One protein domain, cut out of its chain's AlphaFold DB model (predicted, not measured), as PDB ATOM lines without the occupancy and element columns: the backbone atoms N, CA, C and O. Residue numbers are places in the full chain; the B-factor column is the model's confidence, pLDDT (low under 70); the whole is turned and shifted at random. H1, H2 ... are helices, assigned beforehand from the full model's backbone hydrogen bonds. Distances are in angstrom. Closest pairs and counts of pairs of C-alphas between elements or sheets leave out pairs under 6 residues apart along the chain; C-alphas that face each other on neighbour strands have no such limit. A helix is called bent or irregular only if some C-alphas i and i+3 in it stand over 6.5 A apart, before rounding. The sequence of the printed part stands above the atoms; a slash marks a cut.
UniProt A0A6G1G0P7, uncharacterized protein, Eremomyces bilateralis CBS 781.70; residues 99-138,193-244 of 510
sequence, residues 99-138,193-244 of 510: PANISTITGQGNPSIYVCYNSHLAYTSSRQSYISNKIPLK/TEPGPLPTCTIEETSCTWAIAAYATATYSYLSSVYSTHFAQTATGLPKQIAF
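AT A GLANCE: This is residues 99 to 138 and 193 to 244 of the 510 residues of an uncharacterized protein of Eremomyces bilateralis CBS 781.70 (UniProt A0A6G1G0P7). Two long helices, H1 and H2, meet near their first residues and spread as a flat, loose V, with both printed ends, Pro 99 and Phe 244, between its arms. Short H3 lies beyond the far end of H2. The printed part has 92 residues, three named helices in the order H1, H2, H3 and no named strand: all helix, loose, radius of gyration of the C-alphas 16.0 A, spanning 43 by 43 by 15 A.

HOW THE PARTS SIT: H1, residues 111 to 132, touches H2, residues 205 to 226, with residues 113 to 117 alone; the closest C-alphas, of Ile 113 and Ala 211, are 7.0 A apart. They run the same way at a steep tilt of 56 degrees. H3, residues 229 to 232, is apart from H1; it and H2 meet only through their tight link. Every O i to N i+4 pair is within hydrogen-bond range in H1, 16 of 18 in H2; H3 is too short for one.

IN THESE COORDINATES: H1 begins at C-alpha 111 (-15.370, 84.233, -145.669) and is 31.1 A long. H2, 31.5 A, is only just irregular: C-alphas 206 and 209 are 6.9 A apart. H3, 5.1 A, ends at C-alpha 232 (9.179, 68.357, -125.940).

THE WHOLE: Residues 139 to 192 are not printed; C-alphas 138 and 193 are 14.8 A apart across this cut. Residues 132 to 138 and 228 to 234 stand free. Forty-one residues have pLDDT under 70, among them 220 to 243.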
ATOM      1  N   PRO A  99      10.303  78.295-141.186       66.81
ATOM      2  CA  PRO A  99       9.032  78.927-141.511       66.81
ATOM      3  C   PRO A  99       7.879  78.074-140.978       66.81
ATOM      4  O   PRO A  99       7.867  76.854-141.145       66.81
ATOM      5  N   ALA A 100       6.897  78.709-140.338       67.50
ATOM      6  CA  ALA A 100       5.730  77.996-139.830       67.50
ATOM      7  C   ALA A 100       4.952  77.347-140.989       67.50
ATOM      8  O   ALA A 100       4.490  78.044-141.893       67.50
ATOM      9  N   ASN A 101       4.784  76.022-140.953       74.06
ATOM     10  CA  ASN A 101       4.076  75.249-141.974       74.06
ATOM     11  C   ASN A 101       2.551  75.358-141.794       74.06
ATOM     12  O   ASN A 101       1.862  74.389-141.470       74.06
ATOM     13  N   ILE A 102       2.038  76.578-141.953       73.81
ATOM     14  CA  ILE A 102       0.614  76.911-141.943       73.81
ATOM     15  C   ILE A 102       0.235  77.248-143.387       73.81
ATOM     16  O   ILE A 102       0.647  78.277-143.915       73.81
ATOM     17  N   SER A 103      -0.523  76.362-144.032       76.69
ATOM     18  CA  SER A 103      -0.924  76.489-145.442       76.69
ATOM     19  C   SER A 103      -2.311  77.105-145.639       76.69
ATOM     20  O   SER A 103      -2.605  77.609-146.721       76.69
ATOM     21  N   THR A 104      -3.159  77.073-144.608       82.31
ATOM     22  CA  THR A 104      -4.516  77.629-144.615       82.31
ATOM     23  C   THR A 104      -4.874  78.224-143.255       82.31
ATOM     24  O   THR A 104      -4.503  77.693-142.208       82.31
ATOM     25  N   ILE A 105      -5.625  79.328-143.265       82.88
ATOM     26  CA  ILE A 105      -6.188  79.978-142.080       82.88
ATOM     27  C   ILE A 105      -7.686  80.222-142.284       82.88
ATOM     28  O   ILE A 105      -8.142  80.607-143.364       82.88
ATOM     29  N   THR A 106      -8.449  79.991-141.219       87.25
ATOM     30  CA  THR A 106      -9.901  80.166-141.122       87.25
ATOM     31  C   THR A 106     -10.247  80.837-139.789       87.25
ATOM     32  O   THR A 106      -9.444  80.836-138.856       87.25
ATOM     33  N   GLY A 107     -11.435  81.434-139.683       85.00
ATOM     34  CA  GLY A 107     -11.885  82.102-138.463       85.00
ATOM     35  C   GLY A 107     -13.329  82.592-138.556       85.00
ATOM     36  O   GLY A 107     -14.054  82.245-139.488       85.00
ATOM     37  N   GLN A 108     -13.748  83.390-137.574       81.56
ATOM     38  CA  GLN A 108     -15.069  84.023-137.536       81.56
ATOM     39  C   GLN A 108     -15.040  85.371-138.265       81.56
ATOM     40  O   GLN A 108     -14.219  86.220-137.937       81.56
ATOM     41  N   GLY A 109     -15.954  85.580-139.212       80.50
ATOM     42  CA  GLY A 109     -16.061  86.812-139.996       80.50
ATOM     43  C   GLY A 109     -16.573  86.530-141.409       80.50
ATOM     44  O   GLY A 109     -17.071  85.440-141.690       80.50
ATOM     45  N   ASN A 110     -16.428  87.500-142.313       85.44
ATOM     46  CA  ASN A 110     -16.755  87.317-143.729       85.44
ATOM     47  C   ASN A 110     -15.773  86.315-144.390       85.44
ATOM     48  O   ASN A 110     -14.564  86.564-144.370       85.44
ATOM     49  N   PRO A 111     -16.242  85.213-145.015       88.69
ATOM     50  CA  PRO A 111     -15.370  84.233-145.669       88.69
ATOM     51  C   PRO A 111     -14.422  84.810-146.731       88.69
ATOM     52  O   PRO A 111     -13.336  84.262-146.926       88.69
ATOM     53  N   SER A 112     -14.777  85.924-147.389       87.25
ATOM     54  CA  SER A 112     -13.913  86.569-148.393       87.25
ATOM     55  C   SER A 112     -12.575  87.049-147.816       87.25
ATOM     56  O   SER A 112     -11.557  86.983-148.509       87.25
ATOM     57  N   ILE A 113     -12.546  87.440-146.536       89.31
ATOM     58  CA  ILE A 113     -11.328  87.826-145.806       89.31
ATOM     59  C   ILE A 113     -10.336  86.661-145.817       89.31
ATOM     60  O   ILE A 113      -9.161  86.842-146.131       89.31
ATOM     61  N   TYR A 114     -10.819  85.452-145.522       88.38
ATOM     62  CA  TYR A 114      -9.994  84.248-145.469       88.38
ATOM     63  C   TYR A 114      -9.615  83.740-146.860       88.38
ATOM     64  O   TYR A 114      -8.495  83.270-147.037       88.38
ATOM     65  N   VAL A 115     -10.470  83.899-147.877       88.69
ATOM     66  CA  VAL A 115     -10.076  83.651-149.278       88.69
ATOM     67  C   VAL A 115      -8.916  84.569-149.676       88.69
ATOM     68  O   VAL A 115      -7.906  84.090-150.195       88.69
ATOM     69  N   CYS A 116      -9.007  85.866-149.367       88.50
ATOM     70  CA  CYS A 116      -7.933  86.805-149.668       88.50
ATOM     71  C   CYS A 116      -6.652  86.484-148.883       88.50
ATOM     72  O   CYS A 116      -5.589  86.312-149.482       88.50
ATOM     73  N   TYR A 117      -6.750  86.318-147.562       88.88
ATOM     74  CA  TYR A 117      -5.627  85.968-146.688       88.88
ATOM     75  C   TYR A 117      -4.909  84.696-147.175       88.88
ATOM     76  O   TYR A 117      -3.692  84.710-147.346       88.88
ATOM     77  N   ASN A 118      -5.640  83.629-147.508       86.44
ATOM     78  CA  ASN A 118      -5.034  82.392-148.002       86.44
ATOM     79  C   ASN A 118      -4.339  82.560-149.369       86.44
ATOM     80  O   ASN A 118      -3.327  81.906-149.612       86.44
ATOM     81  N   SER A 119      -4.794  83.480-150.231       86.00
ATOM     82  CA  SER A 119      -4.066  83.814-151.469       86.00
ATOM     83  C   SER A 119      -2.733  84.533-151.197       86.00
ATOM     84  O   SER A 119      -1.718  84.203-151.813       86.00
ATOM     85  N   HIS A 120      -2.691  85.434-150.205       84.94
ATOM     86  CA  HIS A 120      -1.449  86.062-149.731       84.94
ATOM     87  C   HIS A 120      -0.513  85.053-149.061       84.94
ATOM     88  O   HIS A 120       0.680  85.073-149.346       84.94
ATOM     89  N   LEU A 121      -1.040  84.121-148.264       82.12
ATOM     90  CA  LEU A 121      -0.283  83.043-147.612       82.12
ATOM     91  C   LEU A 121       0.355  82.068-148.622       82.12
ATOM     92  O   LEU A 121       1.513  81.668-148.473       82.12
ATOM     93  N   ALA A 122      -0.374  81.712-149.684       81.06
ATOM     94  CA  ALA A 122       0.149  80.893-150.776       81.06
ATOM     95  C   ALA A 122       1.245  81.632-151.570       81.06
ATOM     96  O   ALA A 122       2.265  81.035-151.936       81.06
ATOM     97  N   TYR A 123       1.084  82.940-151.793       81.56
ATOM     98  CA  TYR A 123       2.099  83.774-152.438       81.56
ATOM     99  C   TYR A 123       3.356  83.949-151.566       81.56
ATOM    100  O   TYR A 123       4.467  83.756-152.060       81.56
ATOM    101  N   THR A 124       3.224  84.246-150.266       77.56
ATOM    102  CA  THR A 124       4.386  84.371-149.367       77.56
ATOM    103  C   THR A 124       5.127  83.048-149.227       77.56
ATOM    104  O   THR A 124       6.353  83.048-149.318       77.56
ATOM    105  N   SER A 125       4.420  81.922-149.099       72.31
ATOM    106  CA  SER A 125       5.038  80.593-148.998       72.31
ATOM    107  C   SER A 125       5.746  80.175-150.290       72.31
ATOM    108  O   SER A 125       6.904  79.764-150.244       72.31
ATOM    109  N   SER A 126       5.118  80.332-151.461       71.44
ATOM    110  CA  SER A 126       5.764  79.999-152.746       71.44
ATOM    111  C   SER A 126       6.966  80.904-153.046       71.44
ATOM    112  O   SER A 126       8.024  80.412-153.450       71.44
ATOM    113  N   ARG A 127       6.864  82.207-152.754       72.25
ATOM    114  CA  ARG A 127       7.985  83.154-152.840       72.25
ATOM    115  C   ARG A 127       9.098  82.834-151.837       72.25
ATOM    116  O   ARG A 127      10.269  82.976-152.184       72.25
ATOM    117  N   GLN A 128       8.769  82.382-150.628       66.81
ATOM    118  CA  GLN A 128       9.763  81.980-149.631       66.81
ATOM    119  C   GLN A 128      10.479  80.691-150.048       66.81
ATOM    120  O   GLN A 128      11.699  80.645-149.942       66.81
ATOM    121  N   SER A 129       9.791  79.700-150.625       63.62
ATOM    122  CA  SER A 129      10.435  78.522-151.234       63.62
ATOM    123  C   SER A 129      11.373  78.907-152.385       63.62
ATOM    124  O   SER A 129      12.509  78.438-152.444       63.62
ATOM    125  N   TYR A 130      10.956  79.835-153.255       62.56
ATOM    126  CA  TYR A 130      11.793  80.390-154.328       62.56
ATOM    127  C   TYR A 130      13.045  81.127-153.802       62.56
ATOM    128  O   TYR A 130      14.107  81.083-154.423       62.56
ATOM    129  N   ILE A 131      12.953  81.795-152.647       64.12
ATOM    130  CA  ILE A 131      14.091  82.465-151.995       64.12
ATOM    131  C   ILE A 131      14.974  81.469-151.225       64.12
ATOM    132  O   ILE A 131      16.194  81.611-151.245       64.12
ATOM    133  N   SER A 132      14.383  80.467-150.574       56.22
ATOM    134  CA  SER A 132      15.080  79.488-149.732       56.22
ATOM    135  C   SER A 132      15.865  78.457-150.545       56.22
ATOM    136  O   SER A 132      16.912  78.001-150.100       56.22
ATOM    137  N   ASN A 133      15.428  78.141-151.768       54.78
ATOM    138  CA  ASN A 133      16.131  77.230-152.679       54.78
ATOM    139  C   ASN A 133      17.367  77.869-153.363       54.78
ATOM    140  O   ASN A 133      17.855  77.366-154.375       54.78
ATOM    141  N   LYS A 134      17.893  78.988-152.843       43.69
ATOM    142  CA  LYS A 134      19.017  79.733-153.435       43.69
ATOM    143  C   LYS A 134      20.401  79.214-153.030       43.69
ATOM    144  O   LYS A 134      21.161  79.928-152.380       43.69
ATOM    145  N   ILE A 135      20.797  78.064-153.572       41.66
ATOM    146  CA  ILE A 135      22.168  77.894-154.088       41.66
ATOM    147  C   ILE A 135      22.090  77.133-155.427       41.66
ATOM    148  O   ILE A 135      21.513  76.049-155.440       41.66
ATOM    149  N   PRO A 136      22.693  77.615-156.536       38.25
ATOM    150  CA  PRO A 136      23.382  78.892-156.735       38.25
ATOM    151  C   PRO A 136      22.528  79.924-157.496       38.25
ATOM    152  O   PRO A 136      21.794  79.591-158.424       38.25
ATOM    153  N   LEU A 137      22.713  81.211-157.191       40.56
ATOM    154  CA  LEU A 137      22.324  82.277-158.119       40.56
ATOM    155  C   LEU A 137      23.298  82.288-159.306       40.56
ATOM    156  O   LEU A 137      24.457  82.670-159.149       40.56
ATOM    157  N   LYS A 138      22.826  81.922-160.502       35.16
ATOM    158  CA  LYS A 138      23.433  82.401-161.752       35.16
ATOM    159  C   LYS A 138      22.731  83.685-162.175       35.16
ATOM    160  O   LYS A 138      21.507  83.735-162.243       35.16
ATOM    161  N   THR A 193      10.734  77.739-162.642       49.47
ATOM    162  CA  THR A 193       9.341  78.027-162.266       49.47
ATOM    163  C   THR A 193       9.284  79.310-161.443       49.47
ATOM    164  O   THR A 193       9.858  79.377-160.353       49.47
ATOM    165  N   GLU A 194       8.601  80.332-161.954       56.16
ATOM    166  CA  GLU A 194       8.334  81.565-161.208       56.16
ATOM    167  C   GLU A 194       7.286  81.333-160.098       56.16
ATOM    168  O   GLU A 194       6.455  80.424-160.214       56.16
ATOM    169  N   PRO A 195       7.295  82.121-159.003       60.44
ATOM    170  CA  PRO A 195       6.176  82.136-158.065       60.44
ATOM    171  C   PRO A 195       4.891  82.607-158.766       60.44
ATOM    172  O   PRO A 195       4.939  83.372-159.727       60.44
ATOM    173  N   GLY A 196       3.735  82.169-158.259       62.19
ATOM    174  CA  GLY A 196       2.432  82.548-158.814       62.19
ATOM    175  C   GLY A 196       2.171  84.065-158.791       62.19
ATOM    176  O   GLY A 196       2.870  84.803-158.089       62.19
ATOM    177  N   PRO A 197       1.158  84.545-159.538       73.00
ATOM    178  CA  PRO A 197       0.847  85.968-159.630       73.00
ATOM    179  C   PRO A 197       0.593  86.586-158.250       73.00
ATOM    180  O   PRO A 197       0.016  85.952-157.364       73.00
ATOM    181  N   LEU A 198       1.011  87.845-158.086       77.00
ATOM    182  CA  LEU A 198       0.750  88.621-156.876       77.00
ATOM    183  C   LEU A 198      -0.775  88.700-156.640       77.00
ATOM    184  O   LEU A 198      -1.497  89.090-157.562       77.00
ATOM    185  N   PRO A 199      -1.285  88.356-155.443       82.44
ATOM    186  CA  PRO A 199      -2.709  88.443-155.146       82.44
ATOM    187  C   PRO A 199      -3.197  89.892-155.239       82.44
ATOM    188  O   PRO A 199      -2.626  90.803-154.642       82.44
ATOM    189  N   THR A 200      -4.279  90.091-155.988       85.19
ATOM    190  CA  THR A 200      -4.864  91.407-156.290       85.19
ATOM    191  C   THR A 200      -5.857  91.900-155.237       85.19
ATOM    192  O   THR A 200      -6.331  93.029-155.325       85.19
ATOM    193  N   CYS A 201      -6.194  91.065-154.254       86.50
ATOM    194  CA  CYS A 201      -7.143  91.394-153.197       86.50
ATOM    195  C   CYS A 201      -6.471  92.112-152.017       86.50
ATOM    196  O   CYS A 201      -5.308  91.862-151.683       86.50
ATOM    197  N   THR A 202      -7.249  92.943-151.331       87.06
ATOM    198  CA  THR A 202      -6.905  93.576-150.055       87.06
ATOM    199  C   THR A 202      -7.892  93.137-148.972       87.06
ATOM    200  O   THR A 202      -9.024  92.753-149.267       87.06
ATOM    201  N   ILE A 203      -7.461  93.168-147.710       85.06
ATOM    202  CA  ILE A 203      -8.354  93.026-146.553       85.06
ATOM    203  C   ILE A 203      -8.675  94.441-146.068       85.06
ATOM    204  O   ILE A 203      -7.757  95.228-145.845       85.06
ATOM    205  N   GLU A 204      -9.959  94.771-145.931       85.19
ATOM    206  CA  GLU A 204     -10.392  96.066-145.395       85.19
ATOM    207  C   GLU A 204      -9.948  96.247-143.938       85.19
ATOM    208  O   GLU A 204      -9.935  95.292-143.162       85.19
ATOM    209  N   GLU A 205      -9.643  97.483-143.536       79.06
ATOM    210  CA  GLU A 205      -9.139  97.787-142.191       79.06
ATOM    211  C   GLU A 205     -10.119  97.375-141.078       79.06
ATOM    212  O   GLU A 205      -9.729  96.767-140.081       79.06
ATOM    213  N   THR A 206     -11.416  97.586-141.314       82.12
ATOM    214  CA  THR A 206     -12.537  97.092-140.492       82.12
ATOM    215  C   THR A 206     -12.458  95.582-140.232       82.12
ATOM    216  O   THR A 206     -12.771  95.110-139.138       82.12
ATOM    217  N   SER A 207     -11.989  94.830-141.229       85.50
ATOM    218  CA  SER A 207     -11.884  93.372-141.243       85.50
ATOM    219  C   SER A 207     -10.541  92.837-140.730       85.50
ATOM    220  O   SER A 207     -10.404  91.631-140.492       85.50
ATOM    221  N   CYS A 208      -9.547  93.707-140.511       85.00
ATOM    222  CA  CYS A 208      -8.222  93.316-140.027       85.00
ATOM    223  C   CYS A 208      -8.266  92.615-138.661       85.00
ATOM    224  O   CYS A 208      -7.450  91.729-138.401       85.00
ATOM    225  N   THR A 209      -9.230  92.974-137.810       81.69
ATOM    226  CA  THR A 209      -9.431  92.400-136.470       81.69
ATOM    227  C   THR A 209      -9.689  90.889-136.524       81.69
ATOM    228  O   THR A 209      -8.986  90.120-135.865       81.69
ATOM    229  N   TRP A 210     -10.618  90.437-137.370       82.75
ATOM    230  CA  TRP A 210     -10.961  89.020-137.561       82.75
ATOM    231  C   TRP A 210      -9.835  88.207-138.212       82.75
ATOM    232  O   TRP A 210      -9.612  87.043-137.861       82.75
ATOM    233  N   ALA A 211      -9.088  88.812-139.137       84.19
ATOM    234  CA  ALA A 211      -7.921  88.184-139.751       84.19
ATOM    235  C   ALA A 211      -6.762  88.013-138.751       84.19
ATOM    236  O   ALA A 211      -6.105  86.972-138.736       84.19
ATOM    237  N   ILE A 212      -6.531  88.994-137.872       81.88
ATOM    238  CA  ILE A 212      -5.479  88.937-136.846       81.88
ATOM    239  C   ILE A 212      -5.864  88.013-135.683       81.88
ATOM    240  O   ILE A 212      -5.003  87.294-135.177       81.88
ATOM    241  N   ALA A 213      -7.144  87.939-135.309       74.44
ATOM    242  CA  ALA A 213      -7.634  86.935-134.363       74.44
ATOM    243  C   ALA A 213      -7.427  85.502-134.894       74.44
ATOM    244  O   ALA A 213      -6.956  84.624-134.166       74.44
ATOM    245  N   ALA A 214      -7.706  85.271-136.183       79.56
ATOM    246  CA  ALA A 214      -7.447  83.991-136.840       79.56
ATOM    247  C   ALA A 214      -5.943  83.672-136.936       79.56
ATOM    248  O   ALA A 214      -5.541  82.552-136.630       79.56
ATOM    249  N   TYR A 215      -5.100  84.658-137.266       83.75
ATOM    250  CA  TYR A 215      -3.637  84.533-137.234       83.75
ATOM    251  C   TYR A 215      -3.112  84.128-135.853       83.75
ATOM    252  O   TYR A 215      -2.305  83.203-135.750       83.75
ATOM    253  N   ALA A 216      -3.571  84.798-134.792       73.56
ATOM    254  CA  ALA A 216      -3.164  84.503-133.422       73.56
ATOM    255  C   ALA A 216      -3.596  83.089-133.008       73.56
ATOM    256  O   ALA A 216      -2.793  82.343-132.453       73.56
ATOM    257  N   THR A 217      -4.824  82.692-133.356       72.62
ATOM    258  CA  THR A 217      -5.348  81.341-133.100       72.62
ATOM    259  C   THR A 217      -4.543  80.276-133.849       72.62
ATOM    260  O   THR A 217      -4.068  79.332-133.226       72.62
ATOM    261  N   ALA A 218      -4.306  80.447-135.153       71.12
ATOM    262  CA  ALA A 218      -3.527  79.507-135.964       71.12
ATOM    263  C   ALA A 218      -2.066  79.398-135.491       71.12
ATOM    264  O   ALA A 218      -1.533  78.296-135.365       71.12
ATOM    265  N   THR A 219      -1.438  80.533-135.164       71.38
ATOM    266  CA  THR A 219      -0.083  80.599-134.590       71.38
ATOM    267  C   THR A 219      -0.015  79.867-133.252       71.38
ATOM    268  O   THR A 219       0.886  79.055-133.047       71.38
ATOM    269  N   TYR A 220      -0.983  80.097-132.359       69.81
ATOM    270  CA  TYR A 220      -1.065  79.410-131.072       69.81
ATOM    271  C   TYR A 220      -1.268  77.902-131.251       69.81
ATOM    272  O   TYR A 220      -0.491  77.125-130.708       69.81
ATOM    273  N   SER A 221      -2.230  77.467-132.071       68.56
ATOM    274  CA  SER A 221      -2.471  76.043-132.344       68.56
ATOM    275  C   SER A 221      -1.255  75.335-132.955       68.56
ATOM    276  O   SER A 221      -0.984  74.190-132.598       68.56
ATOM    277  N   TYR A 222      -0.499  76.007-133.829       69.69
ATOM    278  CA  TYR A 222       0.742  75.477-134.401       69.69
ATOM    279  C   TYR A 222       1.875  75.395-133.365       69.69
ATOM    280  O   TYR A 222       2.566  74.384-133.275       69.69
ATOM    281  N   LEU A 223       2.047  76.422-132.524       65.31
ATOM    282  CA  LEU A 223       3.004  76.378-131.412       65.31
ATOM    283  C   LEU A 223       2.651  75.277-130.405       65.31
ATOM    284  O   LEU A 223       3.531  74.534-129.977       65.31
ATOM    285  N   SER A 224       1.371  75.136-130.058       65.19
ATOM    286  CA  SER A 224       0.882  74.101-129.146       65.19
ATOM    287  C   SER A 224       0.999  72.688-129.710       65.19
ATOM    288  O   SER A 224       1.131  71.763-128.915       65.19
ATOM    289  N   SER A 225       0.974  72.485-131.033       64.31
ATOM    290  CA  SER A 225       1.222  71.161-131.617       64.31
ATOM    291  C   SER A 225       2.716  70.819-131.607       64.31
ATOM    292  O   SER A 225       3.090  69.782-131.053       64.31
ATOM    293  N   VAL A 226       3.573  71.716-132.116       62.22
ATOM    294  CA  VAL A 226       5.036  71.521-132.200       62.22
ATOM    295  C   VAL A 226       5.689  71.401-130.819       62.22
ATOM    296  O   VAL A 226       6.516  70.516-130.606       62.22
ATOM    297  N   TYR A 227       5.303  72.252-129.866       60.94
ATOM    298  CA  TYR A 227       5.830  72.251-128.496       60.94
ATOM    299  C   TYR A 227       4.894  71.564-127.491       60.94
ATOM    300  O   TYR A 227       4.993  71.798-126.284       60.94
ATOM    301  N   SER A 228       3.990  70.696-127.960       62.47
ATOM    302  CA  SER A 228       3.207  69.834-127.068       62.47
ATOM    303  C   SER A 228       4.136  69.007-126.169       62.47
ATOM    304  O   SER A 228       5.208  68.548-126.580       62.47
ATOM    305  N   THR A 229       3.717  68.776-124.922       49.94
ATOM    306  CA  THR A 229       4.517  68.059-123.909       49.94
ATOM    307  C   THR A 229       4.925  66.647-124.338       49.94
ATOM    308  O   THR A 229       5.919  66.125-123.842       49.94
ATOM    309  N   HIS A 230       4.206  66.058-125.298       44.41
ATOM    310  CA  HIS A 230       4.482  64.741-125.869       44.41
ATOM    311  C   HIS A 230       5.675  64.716-126.857       44.41
ATOM    312  O   HIS A 230       6.264  63.655-127.065       44.41
ATOM    313  N   PHE A 231       6.050  65.864-127.440       46.81
ATOM    314  CA  PHE A 231       7.233  66.020-128.305       46.81
ATOM    315  C   PHE A 231       8.417  66.665-127.571       46.81
ATOM    316  O   PHE A 231       9.565  66.262-127.765       46.81
ATOM    317  N   ALA A 232       8.148  67.626-126.681       47.44
ATOM    318  CA  ALA A 232       9.179  68.357-125.940       47.44
ATOM    319  C   ALA A 232      10.067  67.469-125.036       47.44
ATOM    320  O   ALA A 232      11.164  67.879-124.668       47.44
ATOM    321  N   GLN A 233       9.614  66.259-124.689       42.88
ATOM    322  CA  GLN A 233      10.358  65.302-123.859       42.88
ATOM    323  C   GLN A 233      11.241  64.318-124.652       42.88
ATOM    324  O   GLN A 233      12.011  63.581-124.041       42.88
ATOM    325  N   THR A 234      11.139  64.269-125.986       42.75
ATOM    326  CA  THR A 234      11.761  63.208-126.811       42.75
ATOM    327  C   THR A 234      12.471  63.701-128.074       42.75
ATOM    328  O   THR A 234      13.354  63.007-128.576       42.75
ATOM    329  N   ALA A 235      12.138  64.882-128.600       48.62
ATOM    330  CA  ALA A 235      12.644  65.355-129.890       48.62
ATOM    331  C   ALA A 235      13.943  66.187-129.785       48.62
ATOM    332  O   ALA A 235      13.921  67.423-129.782       48.62
ATOM    333  N   THR A 236      15.105  65.522-129.793       45.78
ATOM    334  CA  THR A 236      16.402  66.176-130.061       45.78
ATOM    335  C   THR A 236      16.464  66.644-131.518       45.78
ATOM    336  O   THR A 236      16.910  65.909-132.396       45.78
ATOM    337  N   GLY A 237      15.984  67.860-131.778       54.22
ATOM    338  CA  GLY A 237      15.906  68.422-133.132       54.22
ATOM    339  C   GLY A 237      14.793  69.447-133.364       54.22
ATOM    340  O   GLY A 237      14.691  69.947-134.476       54.22
ATOM    341  N   LEU A 238      13.972  69.779-132.356       54.72
ATOM    342  CA  LEU A 238      12.962  70.838-132.490       54.72
ATOM    343  C   LEU A 238      13.595  72.179-132.928       54.72
ATOM    344  O   LEU A 238      14.658  72.544-132.407       54.72
ATOM    345  N   PRO A 239      12.940  72.952-133.818       57.00
ATOM    346  CA  PRO A 239      13.428  74.264-134.218       57.00
ATOM    347  C   PRO A 239      13.555  75.191-133.008       57.00
ATOM    348  O   PRO A 239      12.601  75.414-132.259       57.00
ATOM    349  N   LYS A 240      14.746  75.782-132.844       57.31
ATOM    350  CA  LYS A 240      15.034  76.767-131.784       57.31
ATOM    351  C   LYS A 240      14.248  78.073-131.950       57.31
ATOM    352  O   LYS A 240      14.135  78.840-131.002       57.31
ATOM    353  N   GLN A 241      13.748  78.333-133.156       62.69
ATOM    354  CA  GLN A 241      12.945  79.497-133.505       62.69
ATOM    355  C   GLN A 241      12.070  79.149-134.713       62.69
ATOM    356  O   GLN A 241      12.569  78.570-135.679       62.69
ATOM    357  N   ILE A 242      10.793  79.531-134.667       64.25
ATOM    358  CA  ILE A 242       9.832  79.368-135.765       64.25
ATOM    359  C   ILE A 242       9.445  80.761-136.278       64.25
ATOM    360  O   ILE A 242       9.149  81.661-135.489       64.25
ATOM    361  N   ALA A 243       9.462  80.956-137.595       69.75
ATOM    362  CA  ALA A 243       9.209  82.240-138.242       69.75
ATOM    363  C   ALA A 243       7.759  82.351-138.750       69.75
ATOM    364  O   ALA A 243       7.424  81.888-139.840       69.75
ATOM    365  N   PHE A 244       6.906  83.038-137.982       73.12
ATOM    366  CA  PHE A 244       5.505  83.328-138.348       73.12
ATOM    367  C   PHE A 244       5.336  84.574-139.232       73.12
ATOM    368  O   PHE A 244       4.238  84.853-139.710       73.12
TER     369      PHE A 244